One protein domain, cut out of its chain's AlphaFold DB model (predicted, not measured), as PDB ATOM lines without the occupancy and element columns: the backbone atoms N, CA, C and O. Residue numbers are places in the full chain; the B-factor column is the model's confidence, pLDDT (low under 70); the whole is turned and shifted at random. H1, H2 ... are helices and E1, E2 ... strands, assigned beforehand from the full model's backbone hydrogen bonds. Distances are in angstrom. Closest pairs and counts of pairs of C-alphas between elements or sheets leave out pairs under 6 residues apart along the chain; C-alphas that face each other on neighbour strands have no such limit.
ATOM      1  N   LEU A   4     258.012 158.005 225.231       91.81
ATOM      2  CA  LEU A   4     257.981 157.263 223.969       91.81
ATOM      3  C   LEU A   4     257.563 155.812 224.195       91.81
ATOM      4  O   LEU A   4     256.762 155.285 223.423       91.81
ATOM      5  N   THR A   5     258.020 155.197 225.290       92.56
ATOM      6  CA  THR A   5     257.576 153.857 225.687       92.56
ATOM      7  C   THR A   5     256.058 153.800 225.859       92.56
ATOM      8  O   THR A   5     255.427 152.859 225.375       92.56
ATOM      9  N   ILE A   6     255.437 154.803 226.489       91.38
ATOM     10  CA  ILE A   6     253.974 154.836 226.652       91.38
ATOM     11  C   ILE A   6     253.276 154.951 225.294       91.38
ATOM     12  O   ILE A   6     252.366 154.170 225.019       91.38
ATOM     13  N   LEU A   7     253.712 155.868 224.426       92.25
ATOM     14  CA  LEU A   7     253.104 156.035 223.102       92.25
ATOM     15  C   LEU A   7     253.211 154.775 222.232       92.25
ATOM     16  O   LEU A   7     252.268 154.450 221.510       92.25
ATOM     17  N   ALA A   8     254.340 154.068 222.306       92.62
ATOM     18  CA  ALA A   8     254.601 152.884 221.495       92.62
ATOM     19  C   ALA A   8     253.886 151.627 222.014       92.62
ATOM     20  O   ALA A   8     253.441 150.798 221.221       92.62
ATOM     21  N   THR A   9     253.776 151.466 223.335       93.56
ATOM     22  CA  THR A   9     253.292 150.215 223.946       93.56
ATOM     23  C   THR A   9     251.838 150.266 224.383       93.56
ATOM     24  O   THR A   9     251.236 149.213 224.596       93.56
ATOM     25  N   ARG A  10     251.225 151.446 224.505       93.62
ATOM     26  CA  ARG A  10     249.855 151.569 225.012       93.62
ATOM     27  C   ARG A  10     248.842 151.811 223.900       93.62
ATOM     28  O   ARG A  10     249.093 152.486 222.902       93.62
ATOM     29  N   SER A  11     247.669 151.237 224.116       95.56
ATOM     30  CA  SER A  11     246.474 151.480 223.325       95.56
ATOM     31  C   SER A  11     245.436 152.174 224.200       95.56
ATOM     32  O   SER A  11     245.353 151.906 225.397       95.56
ATOM     33  N   VAL A  12     244.656 153.071 223.610       94.06
ATOM     34  CA  VAL A  12     243.500 153.698 224.255       94.06
ATOM     35  C   VAL A  12     242.230 152.980 223.841       94.06
ATOM     36  O   VAL A  12     242.063 152.634 222.671       94.06
ATOM     37  N   VAL A  13     241.328 152.766 224.793       94.44
ATOM     38  CA  VAL A  13     239.986 152.260 224.511       94.44
ATOM     39  C   VAL A  13     239.101 153.434 224.115       94.44
ATOM     40  O   VAL A  13     238.806 154.318 224.920       94.44
ATOM     41  N   LEU A  14     238.688 153.444 222.854       92.00
ATOM     42  CA  LEU A  14     237.743 154.403 222.294       92.00
ATOM     43  C   LEU A  14     236.316 153.881 222.462       92.00
ATOM     44  O   LEU A  14     236.099 152.673 222.581       92.00
ATOM     45  N   PHE A  15     235.340 154.792 222.464       89.69
ATOM     46  CA  PHE A  15     233.912 154.461 222.607       89.69
ATOM     47  C   PHE A  15     233.526 153.753 223.920       89.69
ATOM     48  O   PHE A  15     232.485 153.107 223.995       89.69
ATOM     49  N   HIS A  16     234.325 153.894 224.982       81.88
ATOM     50  CA  HIS A  16     234.079 153.216 226.264       81.88
ATOM     51  C   HIS A  16     232.751 153.631 226.931       81.88
ATOM     52  O   HIS A  16     232.151 152.869 227.684       81.88
ATOM     53  N   THR A  17     232.253 154.837 226.646       72.94
ATOM     54  CA  THR A  17     230.955 155.297 227.151       72.94
ATOM     55  C   THR A  17     229.870 155.042 226.108       72.94
ATOM     56  O   THR A  17     229.904 155.686 225.052       72.94
ATOM     57  N   PRO A  18     228.878 154.167 226.383       63.56
ATOM     58  CA  PRO A  18     227.762 153.944 225.477       63.56
ATOM     59  C   PRO A  18     226.905 155.207 225.440       63.56
ATOM     60  O   PRO A  18     225.965 155.388 226.208       63.56
ATOM     61  N   THR A  19     227.267 156.139 224.564       62.50
ATOM     62  CA  THR A  19     226.504 157.363 224.375       62.50
ATOM     63  C   THR A  19     225.533 157.106 223.242       62.50
ATOM     64  O   THR A  19     225.903 157.194 222.073       62.50
ATOM     65  N   VAL A  20     224.283 156.786 223.585       64.44
ATOM     66  CA  VAL A  20     223.185 156.832 222.616       64.44
ATOM     67  C   VAL A  20     223.077 158.281 222.152       64.44
ATOM     68  O   VAL A  20     222.603 159.150 222.885       64.44
ATOM     69  N   ARG A  21     223.592 158.574 220.956       65.81
ATOM     70  CA  ARG A  21     223.510 159.912 220.372       65.81
ATOM     71  C   ARG A  21     222.339 159.956 219.412       65.81
ATOM     72  O   ARG A  21     222.318 159.257 218.399       65.81
ATOM     73  N   LYS A  22     221.379 160.822 219.735       64.56
ATOM     74  CA  LYS A  22     220.381 161.264 218.770       64.56
ATOM     75  C   LYS A  22     221.101 162.067 217.700       64.56
ATOM     76  O   LYS A  22     221.841 163.001 218.021       64.56
ATOM     77  N   VAL A  23     220.894 161.706 216.444       65.38
ATOM     78  CA  VAL A  23     221.472 162.478 215.355       65.38
ATOM     79  C   VAL A  23     220.717 163.810 215.243       65.38
ATOM     80  O   VAL A  23     219.482 163.808 215.210       65.38
ATOM     81  N   PRO A  24     221.419 164.956 215.177       63.16
ATOM     82  CA  PRO A  24     220.780 166.244 214.937       63.16
ATOM     83  C   PRO A  24     219.946 166.203 213.650       63.16
ATOM     84  O   PRO A  24     220.455 165.851 212.591       63.16
ATOM     85  N   GLY A  25     218.660 166.543 213.742       64.38
ATOM     86  CA  GLY A  25     217.757 166.569 212.585       64.38
ATOM     87  C   GLY A  25     217.182 165.213 212.158       64.38
ATOM     88  O   GLY A  25     216.478 165.164 211.157       64.38
ATOM     89  N   SER A  26     217.420 164.131 212.908       63.16
ATOM     90  CA  SER A  26     216.830 162.815 212.634       63.16
ATOM     91  C   SER A  26     216.169 162.212 213.880       63.16
ATOM     92  O   SER A  26     216.529 162.507 215.024       63.16
ATOM     93  N   THR A  27     215.163 161.364 213.662       65.44
ATOM     94  CA  THR A  27     214.597 160.480 214.694       65.44
ATOM     95  C   THR A  27     215.441 159.220 214.889       65.44
ATOM     96  O   THR A  27     215.181 158.456 215.816       65.44
ATOM     97  N   ALA A  28     216.462 159.016 214.051       65.56
ATOM     98  CA  ALA A  28     217.390 157.907 214.164       65.56
ATOM     99  C   ALA A  28     218.318 158.072 215.376       65.56
ATOM    100  O   ALA A  28     218.872 159.145 215.649       65.56
ATOM    101  N   TYR A  29     218.515 156.960 216.072       68.19
ATOM    102  CA  TYR A  29     219.492 156.815 217.138       68.19
ATOM    103  C   TYR A  29     220.614 155.927 216.621       68.19
ATOM    104  O   TYR A  29     220.352 154.840 216.109       68.19
ATOM    105  N   LEU A  30     221.859 156.383 216.751       70.94
ATOM    106  CA  LEU A  30     222.999 155.508 216.519       70.94
ATOM    107  C   LEU A  30     223.171 154.626 217.751       70.94
ATOM    108  O   LEU A  30     223.258 155.131 218.877       70.94
ATOM    109  N   LEU A  31     223.205 153.311 217.531       73.62
ATOM    110  CA  LEU A  31     223.618 152.377 218.566       73.62
ATOM    111  C   LEU A  31     225.030 152.757 219.031       73.62
ATOM    112  O   LEU A  31     225.862 153.152 218.206       73.62
ATOM    113  N   PRO A  32     225.309 152.679 220.341       77.75
ATOM    114  CA  PRO A  32     226.634 152.977 220.845       77.75
ATOM    115  C   PRO A  32     227.635 151.995 220.213       77.75
ATOM    116  O   PRO A  32     227.429 150.782 220.311       77.75
ATOM    117  N   PRO A  33     228.693 152.488 219.549       83.62
ATOM    118  CA  PRO A  33     229.693 151.619 218.949       83.62
ATOM    119  C   PRO A  33     230.387 150.783 220.025       83.62
ATOM    120  O   PRO A  33     230.588 151.232 221.155       83.62
ATOM    121  N   LYS A  34     230.760 149.552 219.665       88.44
ATOM    122  CA  LYS A  34     231.492 148.661 220.565       88.44
ATOM    123  C   LYS A  34     232.837 149.304 220.939       88.44
ATOM    124  O   LYS A  34     233.514 149.804 220.035       88.44
ATOM    125  N   PRO A  35     233.259 149.261 222.216       91.94
ATOM    126  CA  PRO A  35     234.572 149.754 222.608       91.94
ATOM    127  C   PRO A  35     235.692 149.074 221.820       91.94
ATOM    128  O   PRO A  35     235.647 147.861 221.588       91.94
ATOM    129  N   ILE A  36     236.698 149.847 221.417       92.81
ATOM    130  CA  ILE A  36     237.835 149.343 220.641       92.81
ATOM    131  C   ILE A  36     239.150 149.916 221.150       92.81
ATOM    132  O   ILE A  36     239.260 151.112 221.401       92.81
ATOM    133  N   ALA A  37     240.157 149.057 221.296       94.38
ATOM    134  CA  ALA A  37     241.504 149.471 221.663       94.38
ATOM    135  C   ALA A  37     242.301 149.858 220.412       94.38
ATOM    136  O   ALA A  37     242.442 149.055 219.488       94.38
ATOM    137  N   VAL A  38     242.847 151.073 220.390       93.62
ATOM    138  CA  VAL A  38     243.659 151.591 219.282       93.62
ATOM    139  C   VAL A  38     244.979 152.129 219.820       93.62
ATOM    140  O   VAL A  38     245.008 152.834 220.826       93.62
ATOM    141  N   SER A  39     246.082 151.803 219.146       94.62
ATOM    142  CA  SER A  39     247.420 152.288 219.508       94.62
ATOM    143  C   SER A  39     247.465 153.818 219.553       94.62
ATOM    144  O   SER A  39     247.053 154.482 218.596       94.62
ATOM    145  N   LEU A  40     248.023 154.371 220.637       93.31
ATOM    146  CA  LEU A  40     248.238 155.815 220.776       93.31
ATOM    147  C   LEU A  40     249.078 156.372 219.629       93.31
ATOM    148  O   LEU A  40     248.742 157.412 219.068       93.31
ATOM    149  N   LEU A  41     250.138 155.656 219.244       93.19
ATOM    150  CA  LEU A  41     251.008 156.054 218.145       93.19
ATOM    151  C   LEU A  41     250.229 156.225 216.833       93.19
ATOM    152  O   LEU A  41     250.398 157.231 216.147       93.19
ATOM    153  N   LYS A  42     249.328 155.286 216.510       92.56
ATOM    154  CA  LYS A  42     248.498 155.372 215.297       92.56
ATOM    155  C   LYS A  42     247.559 156.576 215.325       92.56
ATOM    156  O   LYS A  42     247.467 157.280 214.330       92.56
ATOM    157  N   LEU A  43     246.926 156.860 216.463       92.00
ATOM    158  CA  LEU A  43     246.016 158.007 216.595       92.00
ATOM    159  C   LEU A  43     246.724 159.362 216.468       92.00
ATOM    160  O   LEU A  43     246.113 160.343 216.040       92.00
ATOM    161  N   ILE A  44     247.996 159.431 216.862       90.38
ATOM    162  CA  ILE A  44     248.788 160.662 216.802       90.38
ATOM    163  C   ILE A  44     249.331 160.899 215.390       90.38
ATOM    164  O   ILE A  44     249.271 162.033 214.916       90.38
ATOM    165  N   TYR A  45     249.851 159.856 214.733       91.06
ATOM    166  CA  TYR A  45     250.594 159.984 213.472       91.06
ATOM    167  C   TYR A  45     249.816 159.593 212.206       91.06
ATOM    168  O   TYR A  45     250.204 160.029 211.129       91.06
ATOM    169  N   GLY A  46     248.755 158.791 212.312       91.25
ATOM    170  CA  GLY A  46     247.941 158.312 211.184       91.25
ATOM    171  C   GLY A  46     246.468 158.643 211.391       91.25
ATOM    172  O   GLY A  46     245.619 157.754 211.429       91.25
ATOM    173  N   ASP A  47     246.169 159.918 211.641       89.69
ATOM    174  CA  ASP A  47     244.831 160.370 212.025       89.69
ATOM    175  C   ASP A  47     243.783 160.144 210.932       89.69
ATOM    176  O   ASP A  47     242.655 159.777 211.246       89.69
ATOM    177  N   THR A  48     244.165 160.287 209.667       93.19
ATOM    178  CA  THR A  48     243.288 160.062 208.515       93.19
ATOM    179  C   THR A  48     242.938 158.580 208.371       93.19
ATOM    180  O   THR A  48     241.761 158.225 208.293       93.19
ATOM    181  N   GLU A  49     243.927 157.685 208.408       93.62
ATOM    182  CA  GLU A  49     243.697 156.239 208.348       93.62
ATOM    183  C   GLU A  49     242.924 155.744 209.575       93.62
ATOM    184  O   GLU A  49     242.016 154.919 209.448       93.62
ATOM    185  N   CYS A  50     243.234 156.278 210.762       93.44
ATOM    186  CA  CYS A  50     242.464 156.001 211.970       93.44
ATOM    187  C   CYS A  50     241.021 156.491 211.846       93.44
ATOM    188  O   CYS A  50     240.120 155.770 212.264       93.44
ATOM    189  N   ALA A  51     240.772 157.669 211.272       94.38
ATOM    190  CA  ALA A  51     239.417 158.176 211.081       94.38
ATOM    191  C   ALA A  51     238.600 157.231 210.196       94.38
ATOM    192  O   ALA A  51     237.518 156.818 210.604       94.38
ATOM    193  N   TYR A  52     239.139 156.807 209.048       93.62
ATOM    194  CA  TYR A  52     238.460 155.846 208.174       93.62
ATOM    195  C   TYR A  52     238.189 154.510 208.867       93.62
ATOM    196  O   TYR A  52     237.072 154.002 208.794       93.62
ATOM    197  N   PHE A  53     239.173 153.977 209.593       94.25
ATOM    198  CA  PHE A  53     239.012 152.751 210.373       94.25
ATOM    199  C   PHE A  53     237.900 152.869 211.429       94.25
ATOM    200  O   PHE A  53     237.069 151.973 211.567       94.25
ATOM    201  N   LEU A  54     237.853 153.981 212.168       93.06
ATOM    202  CA  LEU A  54     236.832 154.214 213.192       93.06
ATOM    203  C   LEU A  54     235.446 154.438 212.586       93.06
ATOM    204  O   LEU A  54     234.458 153.986 213.159       93.06
ATOM    205  N   ILE A  55     235.361 155.115 211.440       92.06
ATOM    206  CA  ILE A  55     234.107 155.298 210.708       92.06
ATOM    207  C   ILE A  55     233.547 153.940 210.289       92.06
ATOM    208  O   ILE A  55     232.379 153.663 210.559       92.06
ATOM    209  N   ASP A  56     234.373 153.083 209.687       91.19
ATOM    210  CA  ASP A  56     233.953 151.748 209.257       91.19
ATOM    211  C   ASP A  56     233.492 150.895 210.449       91.19
ATOM    212  O   ASP A  56     232.400 150.330 210.418       91.19
ATOM    213  N   HIS A  57     234.232 150.928 211.564       90.06
ATOM    214  CA  HIS A  57     233.865 150.246 212.814       90.06
ATOM    215  C   HIS A  57     232.503 150.692 213.371       90.06
ATOM    216  O   HIS A  57     231.682 149.876 213.794       90.06
ATOM    217  N   VAL A  58     232.228 151.999 213.376       88.44
ATOM    218  CA  VAL A  58     230.938 152.528 213.847       88.44
ATOM    219  C   VAL A  58     229.810 152.152 212.881       88.44
ATOM    220  O   VAL A  58     228.709 151.813 213.323       88.44
ATOM    221  N   LEU A  59     230.065 152.183 211.569       86.88
ATOM    222  CA  LEU A  59     229.089 151.794 210.550       86.88
ATOM    223  C   LEU A  59     228.772 150.296 210.596       86.88
ATOM    224  O   LEU A  59     227.609 149.929 210.438       86.88
ATOM    225  N   GLU A  60     229.758 149.436 210.851       85.50
ATOM    226  CA  GLU A  60     229.553 147.998 211.043       85.50
ATOM    227  C   GLU A  60     228.600 147.727 212.216       85.50
ATOM    228  O   GLU A  60     227.648 146.958 212.075       85.50
ATOM    229  N   GLY A  61     228.763 148.450 213.330       76.12
ATOM    230  CA  GLY A  61     227.829 148.389 214.458       76.12
ATOM    231  C   GLY A  61     226.421 148.908 214.130       76.12
ATOM    232  O   GLY A  61     225.430 148.360 214.613       76.12
ATOM    233  N   ALA A  62     226.307 149.940 213.287       73.06
ATOM    234  CA  ALA A  62     225.028 150.558 212.917       73.06
ATOM    235  C   ALA A  62     224.239 149.773 211.851       73.06
ATOM    236  O   ALA A  62     223.009 149.861 211.799       73.06
ATOM    237  N   ARG A  63     224.916 148.978 211.012       67.44
ATOM    238  CA  ARG A  63     224.292 148.146 209.963       67.44
ATOM    239  C   ARG A  63     223.327 147.094 210.510       67.44
ATOM    240  O   ARG A  63     222.450 146.651 209.777       67.44
ATOM    241  N   SER A  64     223.437 146.740 211.791       60.25
ATOM    242  CA  SER A  64     222.514 145.806 212.443       60.25
ATOM    243  C   SER A  64     221.148 146.419 212.795       60.25
ATOM    244  O   SER A  64     220.245 145.686 213.193       60.25
ATOM    245  N   SER A  65     220.972 147.739 212.658       58.12
ATOM    246  CA  SER A  65     219.722 148.453 212.955       58.12
ATOM    247  C   SER A  65     219.151 149.118 211.699       58.12
ATOM    248  O   SER A  65     219.265 150.324 211.496       58.12
ATOM    249  N   THR A  66     218.549 148.326 210.816       50.91
ATOM    250  CA  THR A  66     217.841 148.812 209.623       50.91
ATOM    251  C   THR A  66     216.452 149.343 209.973       50.91
ATOM    252  O   THR A  66     215.598 148.560 210.367       50.91
ATOM    253  N   HIS A  67     216.216 150.646 209.776       50.66
ATOM    254  CA  HIS A  67     215.003 151.199 209.141       50.66
ATOM    255  C   HIS A  67     215.107 152.733 209.034       50.66
ATOM    256  O   HIS A  67     214.832 153.451 209.992       50.66
ATOM    257  N   GLY A  68     215.488 153.244 207.860       56.91
ATOM    258  CA  GLY A  68     215.383 154.671 207.537       56.91
ATOM    259  C   GLY A  68     216.426 155.167 206.537       56.91
ATOM    260  O   GLY A  68     217.592 154.790 206.605       56.91
ATOM    261  N   GLU A  69     215.990 156.042 205.630       61.25
ATOM    262  CA  GLU A  69     216.802 156.808 204.676       61.25
ATOM    263  C   GLU A  69     217.602 157.887 205.429       61.25
ATOM    264  O   GLU A  69     217.300 159.076 205.416       61.25
ATOM    265  N   PHE A  70     218.585 157.445 206.206       65.12
ATOM    266  CA  PHE A  70     219.490 158.300 206.954       65.12
ATOM    267  C   PHE A  70     220.872 158.218 206.305       65.12
ATOM    268  O   PHE A  70     221.322 157.126 205.970       65.12
ATOM    269  N   ASN A  71     221.549 159.357 206.126       70.94
ATOM    270  CA  ASN A  71     222.959 159.387 205.735       70.94
ATOM    271  C   ASN A  71     223.828 159.509 207.006       70.94
ATOM    272  O   ASN A  71     224.134 160.627 207.429       70.94
ATOM    273  N   PRO A  72     224.208 158.388 207.656       76.56
ATOM    274  CA  PRO A  72     224.981 158.398 208.895       76.56
ATOM    275  C   PRO A  72     226.406 158.918 208.733       76.56
ATOM    276  O   PRO A  72     227.050 159.164 209.750       76.56
ATOM    277  N   ALA A  73     226.898 159.098 207.504       79.69
ATOM    278  CA  ALA A  73     228.310 159.337 207.236       79.69
ATOM    279  C   ALA A  73     228.865 160.539 208.014       79.69
ATOM    280  O   ALA A  73     229.822 160.385 208.763       79.69
ATOM    281  N   THR A  74     228.215 161.705 207.935       83.50
ATOM    282  CA  THR A  74     228.702 162.927 208.600       83.50
ATOM    283  C   THR A  74     228.657 162.829 210.127       83.50
ATOM    284  O   THR A  74     229.557 163.306 210.817       83.50
ATOM    285  N   ALA A  75     227.617 162.203 210.687       83.38
ATOM    286  CA  ALA A  75     227.495 162.043 212.135       83.38
ATOM    287  C   ALA A  75     228.540 161.060 212.681       83.38
ATOM    288  O   ALA A  75     229.135 161.306 213.731       83.38
ATOM    289  N   VAL A  76     228.772 159.963 211.959       87.25
ATOM    290  CA  VAL A  76     229.778 158.954 212.298       87.25
ATOM    291  C   VAL A  76     231.189 159.520 212.169       87.25
ATOM    292  O   VAL A  76     232.006 159.332 213.068       87.25
ATOM    293  N   GLU A  77     231.454 160.284 211.116       90.62
ATOM    294  CA  GLU A  77     232.717 160.995 210.935       90.62
ATOM    295  C   GLU A  77     232.991 161.956 212.101       90.62
ATOM    296  O   GLU A  77     234.055 161.898 212.718       90.62
ATOM    297  N   ALA A  78     232.012 162.780 212.487       89.25
ATOM    298  CA  ALA A  78     232.154 163.674 213.636       89.25
ATOM    299  C   ALA A  78     232.413 162.912 214.952       89.25
ATOM    300  O   ALA A  78     233.139 163.394 215.825       89.25
ATOM    301  N   ILE A  79     231.829 161.720 215.111       89.38
ATOM    302  CA  ILE A  79     232.087 160.839 216.257       89.38
ATOM    303  C   ILE A  79     233.536 160.333 216.235       89.38
ATOM    304  O   ILE A  79     234.211 160.440 217.259       89.38
ATOM    305  N   ALA A  80     234.024 159.843 215.094       92.00
ATOM    306  CA  ALA A  80     235.393 159.356 214.941       92.00
ATOM    307  C   ALA A  80     236.424 160.458 215.235       92.00
ATOM    308  O   ALA A  80     237.312 160.270 216.070       92.00
ATOM    309  N   TRP A  81     236.257 161.643 214.640       93.56
ATOM    310  CA  TRP A  81     237.152 162.778 214.878       93.56
ATOM    311  C   TRP A  81     237.159 163.236 216.334       93.56
ATOM    312  O   TRP A  81     238.214 163.587 216.857       93.56
ATOM    313  N   LYS A  82     236.013 163.184 217.021       93.12
ATOM    314  CA  LYS A  82     235.941 163.517 218.447       93.12
ATOM    315  C   LYS A  82     236.757 162.554 219.315       93.12
ATOM    316  O   LYS A  82     237.371 162.991 220.287       93.12
ATOM    317  N   GLU A  83     236.762 161.261 219.000       92.69
ATOM    318  CA  GLU A  83     237.584 160.287 219.729       92.69
ATOM    319  C   GLU A  83     239.082 160.483 219.447       92.69
ATOM    320  O   GLU A  83     239.888 160.451 220.380       92.69
ATOM    321  N   ILE A  84     239.451 160.773 218.194       94.88
ATOM    322  CA  ILE A  84     240.837 161.101 217.818       94.88
ATOM    323  C   ILE A  84     241.313 162.359 218.550       94.88
ATOM    324  O   ILE A  84     242.400 162.361 219.128       94.88
ATOM    325  N   ASP A  85     240.504 163.420 218.566       94.94
ATOM    326  CA  ASP A  85     240.848 164.666 219.252       94.94
ATOM    327  C   ASP A  85     241.054 164.437 220.753       94.94
ATOM    328  O   ASP A  85     242.058 164.873 221.315       94.94
ATOM    329  N   ARG A  86     240.183 163.649 221.395       94.06
ATOM    330  CA  ARG A  86     240.333 163.277 222.809       94.06
ATOM    331  C   ARG A  86     241.668 162.580 223.082       94.06
ATOM    332  O   ARG A  86     242.366 162.950 224.028       94.06
ATOM    333  N   ALA A  87     242.051 161.618 222.242       94.62
ATOM    334  CA  ALA A  87     243.336 160.930 222.353       94.62
ATOM    335  C   ALA A  87     244.528 161.883 222.143       94.62
ATOM    336  O   ALA A  87     245.513 161.818 222.882       94.62
ATOM    337  N   LYS A  88     244.430 162.820 221.190       95.06
ATOM    338  CA  LYS A  88     245.460 163.845 220.948       95.06
ATOM    339  C   LYS A  88     245.587 164.819 222.123       95.06
ATOM    340  O   LYS A  88     246.703 165.146 222.523       95.06
ATOM    341  N   VAL A  89     244.474 165.263 222.707       96.44
ATOM    342  CA  VAL A  89     244.471 166.117 223.907       96.44
ATOM    343  C   VAL A  89     245.138 165.395 225.079       96.44
ATOM    344  O   VAL A  89     246.006 165.980 225.727       96.44
ATOM    345  N   PHE A  90     244.818 164.116 225.297       96.19
ATOM    346  CA  PHE A  90     245.499 163.291 226.295       96.19
ATOM    347  C   PHE A  90     247.008 163.176 226.028       96.19
ATOM    348  O   PHE A  90     247.802 163.382 226.941       96.19
ATOM    349  N   SER A  91     247.435 162.924 224.785       95.31
ATOM    350  CA  SER A  91     248.863 162.860 224.436       95.31
ATOM    351  C   SER A  91     249.601 164.170 224.736       95.31
ATOM    352  O   SER A  91     250.718 164.137 225.252       95.31
ATOM    353  N   ARG A  92     248.976 165.329 224.484       96.38
ATOM    354  CA  ARG A  92     249.550 166.635 224.853       96.38
ATOM    355  C   ARG A  92     249.678 166.781 226.369       96.38
ATOM    356  O   ARG A  92     250.725 167.219 226.840       96.38
ATOM    357  N   ALA A  93     248.646 166.403 227.124       96.75
ATOM    358  CA  ALA A  93     248.680 166.431 228.586       96.75
ATOM    359  C   ALA A  93     249.768 165.499 229.144       96.75
ATOM    360  O   ALA A  93     250.497 165.871 230.061       96.75
ATOM    361  N   LEU A  94     249.945 164.326 228.530       95.50
ATOM    362  CA  LEU A  94     251.018 163.395 228.861       95.50
ATOM    363  C   LEU A  94     252.392 164.031 228.604       95.50
ATOM    364  O   LEU A  94     253.251 163.993 229.479       95.50
ATOM    365  N   GLY A  95     252.588 164.682 227.455       95.25
ATOM    366  CA  GLY A  95     253.827 165.408 227.163       95.25
ATOM    367  C   GLY A  95     254.115 166.517 228.183       95.25
ATOM    368  O   GLY A  95     255.246 166.666 228.637       95.25
ATOM    369  N   GLN A  96     253.084 167.253 228.613       96.56
ATOM    370  CA  GLN A  96     253.209 168.264 229.669       96.56
ATOM    371  C   GLN A  96     253.559 167.663 231.033       96.56
ATOM    372  O   GLN A  96     254.293 168.292 231.793       96.56
ATOM    373  N   LEU A  97     253.050 166.469 231.351       95.19
ATOM    374  CA  LEU A  97     253.403 165.760 232.579       95.19
ATOM    375  C   LEU A  97     254.898 165.416 232.582       95.19
ATOM    376  O   LEU A  97     255.599 165.783 233.519       95.19
ATOM    377  N   PHE A  98     255.405 164.822 231.500       94.94
ATOM    378  CA  PHE A  98     256.828 164.484 231.356       94.94
ATOM    379  C   PHE A  98     257.759 165.697 231.289       94.94
ATOM    380  O   PHE A  98     258.923 165.595 231.651       94.94
ATOM    381  N   ALA A  99     257.265 166.864 230.874       95.31
ATOM    382  CA  ALA A  99     258.045 168.098 230.945       95.31
ATOM    383  C   ALA A  99     258.263 168.594 232.390       95.31
ATOM    384  O   ALA A  99     259.102 169.463 232.614       95.31
ATOM    385  N   ARG A 100     257.487 168.093 233.363       94.44
ATOM    386  CA  ARG A 100     257.532 168.519 234.774       94.44
ATOM    387  C   ARG A 100     258.203 167.509 235.696       94.44
ATOM    388  O   ARG A 100     258.641 167.901 236.774       94.44
ATOM    389  N   VAL A 101     258.222 166.232 235.322       94.06
ATOM    390  CA  VAL A 101     258.764 165.149 236.147       94.06
ATOM    391  C   VAL A 101     259.659 164.235 235.318       94.06
ATOM    392  O   VAL A 101     259.324 163.893 234.187       94.06
ATOM    393  N   ASP A 102     260.765 163.784 235.907       86.62
ATOM    394  CA  ASP A 102     261.732 162.908 235.230       86.62
ATOM    395  C   ASP A 102     261.207 161.478 235.030       86.62
ATOM    396  O   ASP A 102     261.663 160.738 234.159       86.62
ATOM    397  N   SER A 103     260.236 161.061 235.850       87.75
ATOM    398  CA  SER A 103     259.605 159.751 235.736       87.75
ATOM    399  C   SER A 103     258.133 159.807 236.132       87.75
ATOM    400  O   SER A 103     257.751 160.515 237.062       87.75
ATOM    401  N   VAL A 104     257.315 159.041 235.410       93.06
ATOM    402  CA  VAL A 104     255.877 158.904 235.654       93.06
ATOM    403  C   VAL A 104     255.569 157.445 235.994       93.06
ATOM    404  O   VAL A 104     256.038 156.524 235.301       93.06
ATOM    405  N   SER A 105     254.809 157.232 237.071       94.62
ATOM    406  CA  SER A 105     254.315 155.910 237.468       94.62
ATOM    407  C   SER A 105     253.150 155.467 236.581       94.62
ATOM    408  O   SER A 105     252.448 156.284 235.996       94.62
ATOM    409  N   GLU A 106     252.899 154.162 236.494       93.31
ATOM    410  CA  GLU A 106     251.761 153.649 235.719       93.31
ATOM    411  C   GLU A 106     250.418 154.192 236.230       93.31
ATOM    412  O   GLU A 106     249.594 154.624 235.427       93.31
ATOM    413  N   SER A 107     250.240 154.284 237.553       94.69
ATOM    414  CA  SER A 107     249.029 154.852 238.157       94.69
ATOM    415  C   SER A 107     248.766 156.289 237.703       94.69
ATOM    416  O   SER A 107     247.647 156.600 237.317       94.69
ATOM    417  N   GLN A 108     249.798 157.138 237.643       95.38
ATOM    418  CA  GLN A 108     249.671 158.523 237.183       95.38
ATOM    419  C   GLN A 108     249.245 158.606 235.715       95.38
ATOM    420  O   GLN A 108     248.447 159.468 235.350       95.38
ATOM    421  N   VAL A 109     249.749 157.709 234.861       95.19
ATOM    422  CA  VAL A 109     249.339 157.658 233.449       95.19
ATOM    423  C   VAL A 109     247.869 157.235 233.332       95.19
ATOM    424  O   VAL A 109     247.127 157.827 232.547       95.19
ATOM    425  N   HIS A 110     247.435 156.247 234.121       95.38
ATOM    426  CA  HIS A 110     246.038 155.801 234.155       95.38
ATOM    427  C   HIS A 110     245.092 156.876 234.706       95.38
ATOM    428  O   HIS A 110     244.043 157.114 234.113       95.38
ATOM    429  N   GLU A 111     245.468 157.561 235.786       96.38
ATOM    430  CA  GLU A 111     244.711 158.688 236.346       96.38
ATOM    431  C   GLU A 111     244.593 159.834 235.338       96.38
ATOM    432  O   GLU A 111     243.508 160.389 235.144       96.38
ATOM    433  N   LEU A 112     245.684 160.144 234.629       96.56
ATOM    434  CA  LEU A 112     245.667 161.150 233.578       96.56
ATOM    435  C   LEU A 112     244.712 160.739 232.450       96.56
ATOM    436  O   LEU A 112     243.853 161.529 232.067       96.56
ATOM    437  N   ALA A 113     244.789 159.502 231.955       95.25
ATOM    438  CA  ALA A 113     243.870 159.010 230.928       95.25
ATOM    439  C   ALA A 113     242.404 159.078 231.383       95.25
ATOM    440  O   ALA A 113     241.557 159.604 230.655       95.25
ATOM    441  N   ALA A 114     242.121 158.644 232.614       94.38
ATOM    442  CA  ALA A 114     240.785 158.676 233.197       94.38
ATOM    443  C   ALA A 114     240.231 160.106 233.297       94.38
ATOM    444  O   ALA A 114     239.068 160.334 232.966       94.38
ATOM    445  N   SER A 115     241.062 161.093 233.658       96.06
ATOM    446  CA  SER A 115     240.646 162.506 233.695       96.06
ATOM    447  C   SER A 115     240.279 163.073 232.314       96.06
ATOM    448  O   SER A 115     239.478 164.002 232.216       96.06
ATOM    449  N   HIS A 116     240.796 162.467 231.241       94.06
ATOM    450  CA  HIS A 116     240.426 162.756 229.856       94.06
ATOM    451  C   HIS A 116     239.312 161.840 229.317       94.06
ATOM    452  O   HIS A 116     238.980 161.913 228.134       94.06
ATOM    453  N   GLY A 117     238.712 160.991 230.158       92.38
ATOM    454  CA  GLY A 117     237.657 160.059 229.759       92.38
ATOM    455  C   GLY A 117     238.144 158.983 228.788       92.38
ATOM    456  O   GLY A 117     237.412 158.632 227.858       92.38
ATOM    457  N   LEU A 118     239.386 158.529 228.970       93.19
ATOM    458  CA  LEU A 118     240.026 157.441 228.237       93.19
ATOM    459  C   LEU A 118     240.429 156.328 229.206       93.19
ATOM    460  O   LEU A 118     240.745 156.573 230.368       93.19
ATOM    461  N   GLU A 119     240.487 155.110 228.690       94.31
ATOM    462  CA  GLU A 119     241.076 153.963 229.374       94.31
ATOM    463  C   GLU A 119     242.306 153.503 228.585       94.31
ATOM    464  O   GLU A 119     242.300 153.525 227.352       94.31
ATOM    465  N   LEU A 120     243.365 153.103 229.289       93.06
ATOM    466  CA  LEU A 120     244.592 152.593 228.686       93.06
ATOM    467  C   LEU A 120     244.708 151.090 228.884       93.06
ATOM    468  O   LEU A 120     244.501 150.580 229.980       93.06
ATOM    469  N   VAL A 121     245.135 150.407 227.831       94.06
ATOM    470  CA  VAL A 121     245.447 148.979 227.841       94.06
ATOM    471  C   VAL A 121     246.826 148.743 227.232       94.06
ATOM    472  O   VAL A 121     247.318 149.532 226.416       94.06
ATOM    473  N   VAL A 122     247.489 147.665 227.644       89.94
ATOM    474  CA  VAL A 122     248.773 147.265 227.059       89.94
ATOM    475  C   VAL A 122     248.518 146.706 225.661       89.94
ATOM    476  O   VAL A 122     247.693 145.811 225.478       89.94
ATOM    477  N   SER A 123     249.220 147.225 224.655       79.94
ATOM    478  CA  SER A 123     249.084 146.736 223.280       79.94
ATOM    479  C   SER A 123     249.509 145.270 223.212       79.94
ATOM    480  O   SER A 123     250.560 144.897 223.726       79.94
TER     481      SER A 123
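AT A GLANCE: This is residues 4 to 123 of the 153 residues of an uncharacterized protein of Vanrija humicola (UniProt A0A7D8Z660). One long helix, H4, runs along most of a rod-shaped domain, and a small three-stranded sheet in the middle and the shorter helices H2, H3 and H5 pack along it. The long loop 15 to 35 and the link from H3 to H4 reach out at one end of the rod; at the other end residues 98 to 103 stick out in the turn from H4 to H5. The 120 printed residues hold five named helices and three named strands, in the order H1 E1 E2 H2 H3 H4 H5 E3; the sheet runs E2, E1, E3, antiparallel, and the class is mostly helix. The whole is only just compact, close to loose, with a radius of gyration of the C-alphas of 15.9 A and spans of 55 by 24 by 22 A.

HOW THE PARTS SIT: Start at H1, residues 4 to 9, which only grazes the sheet. E1, residues 10 to 14, is the inner strand and forms a hairpin with E2, residues 36 to 39; look for N 12 and O 38, 2.8 A apart and within hydrogen-bond range. On the other side of E1 find E3, residues 119 to 122, with N 13 and O 119 at 2.8 A. H2, residues 40 to 45, touches H1 at a steep tilt of 65 degrees, opposite ways; their closest C-alphas, Leu 7 and Leu 41, are 5.4 A apart. H3, residues 47 to 62, touches residues 73 to 84 of H4, residues 73 to 98, opposite ways at a steep tilt of 49 degrees, closest at C-alphas 54 and 80, 5.6 A apart. H4 is the hub: its residues 84 to 91 touch H2, about perpendicular at 75 degrees, closest at C-alphas 43 and 84, 6.2 A apart. H5, residues 106 to 115, forms a helical hairpin with H4, closest at C-alphas 90 and 113, 6.5 A apart. H3 and H5 are apart. In H1, H2, H3, H4 and H5 every O i to N i+4 pair is within hydrogen-bond range.

IN THESE COORDINATES: Find C-alpha 4 at (257.981, 157.263, 223.969), where H1 begins. E1 spans 12.7 A, E2 10.1 A and H3 22.1 A. H4 runs 37.7 A from C-alpha 73 at (228.310, 159.337, 207.236). H5 spans 14.4 A, and E3 ends at C-alpha 122, (248.773, 147.265, 227.059).

THE WHOLE: The C-alphas farthest apart, His 67 and Asp 102, are 54.8 A apart. The printed part has no cut. The link from E1 to E2 is long, 21 residues, and in it residues 21 to 22 pair antiparallel with 29 to 30. Look for pLDDT under 70 at residues 18 to 29 and 63 to 70; the mean of the printed part is 86.1.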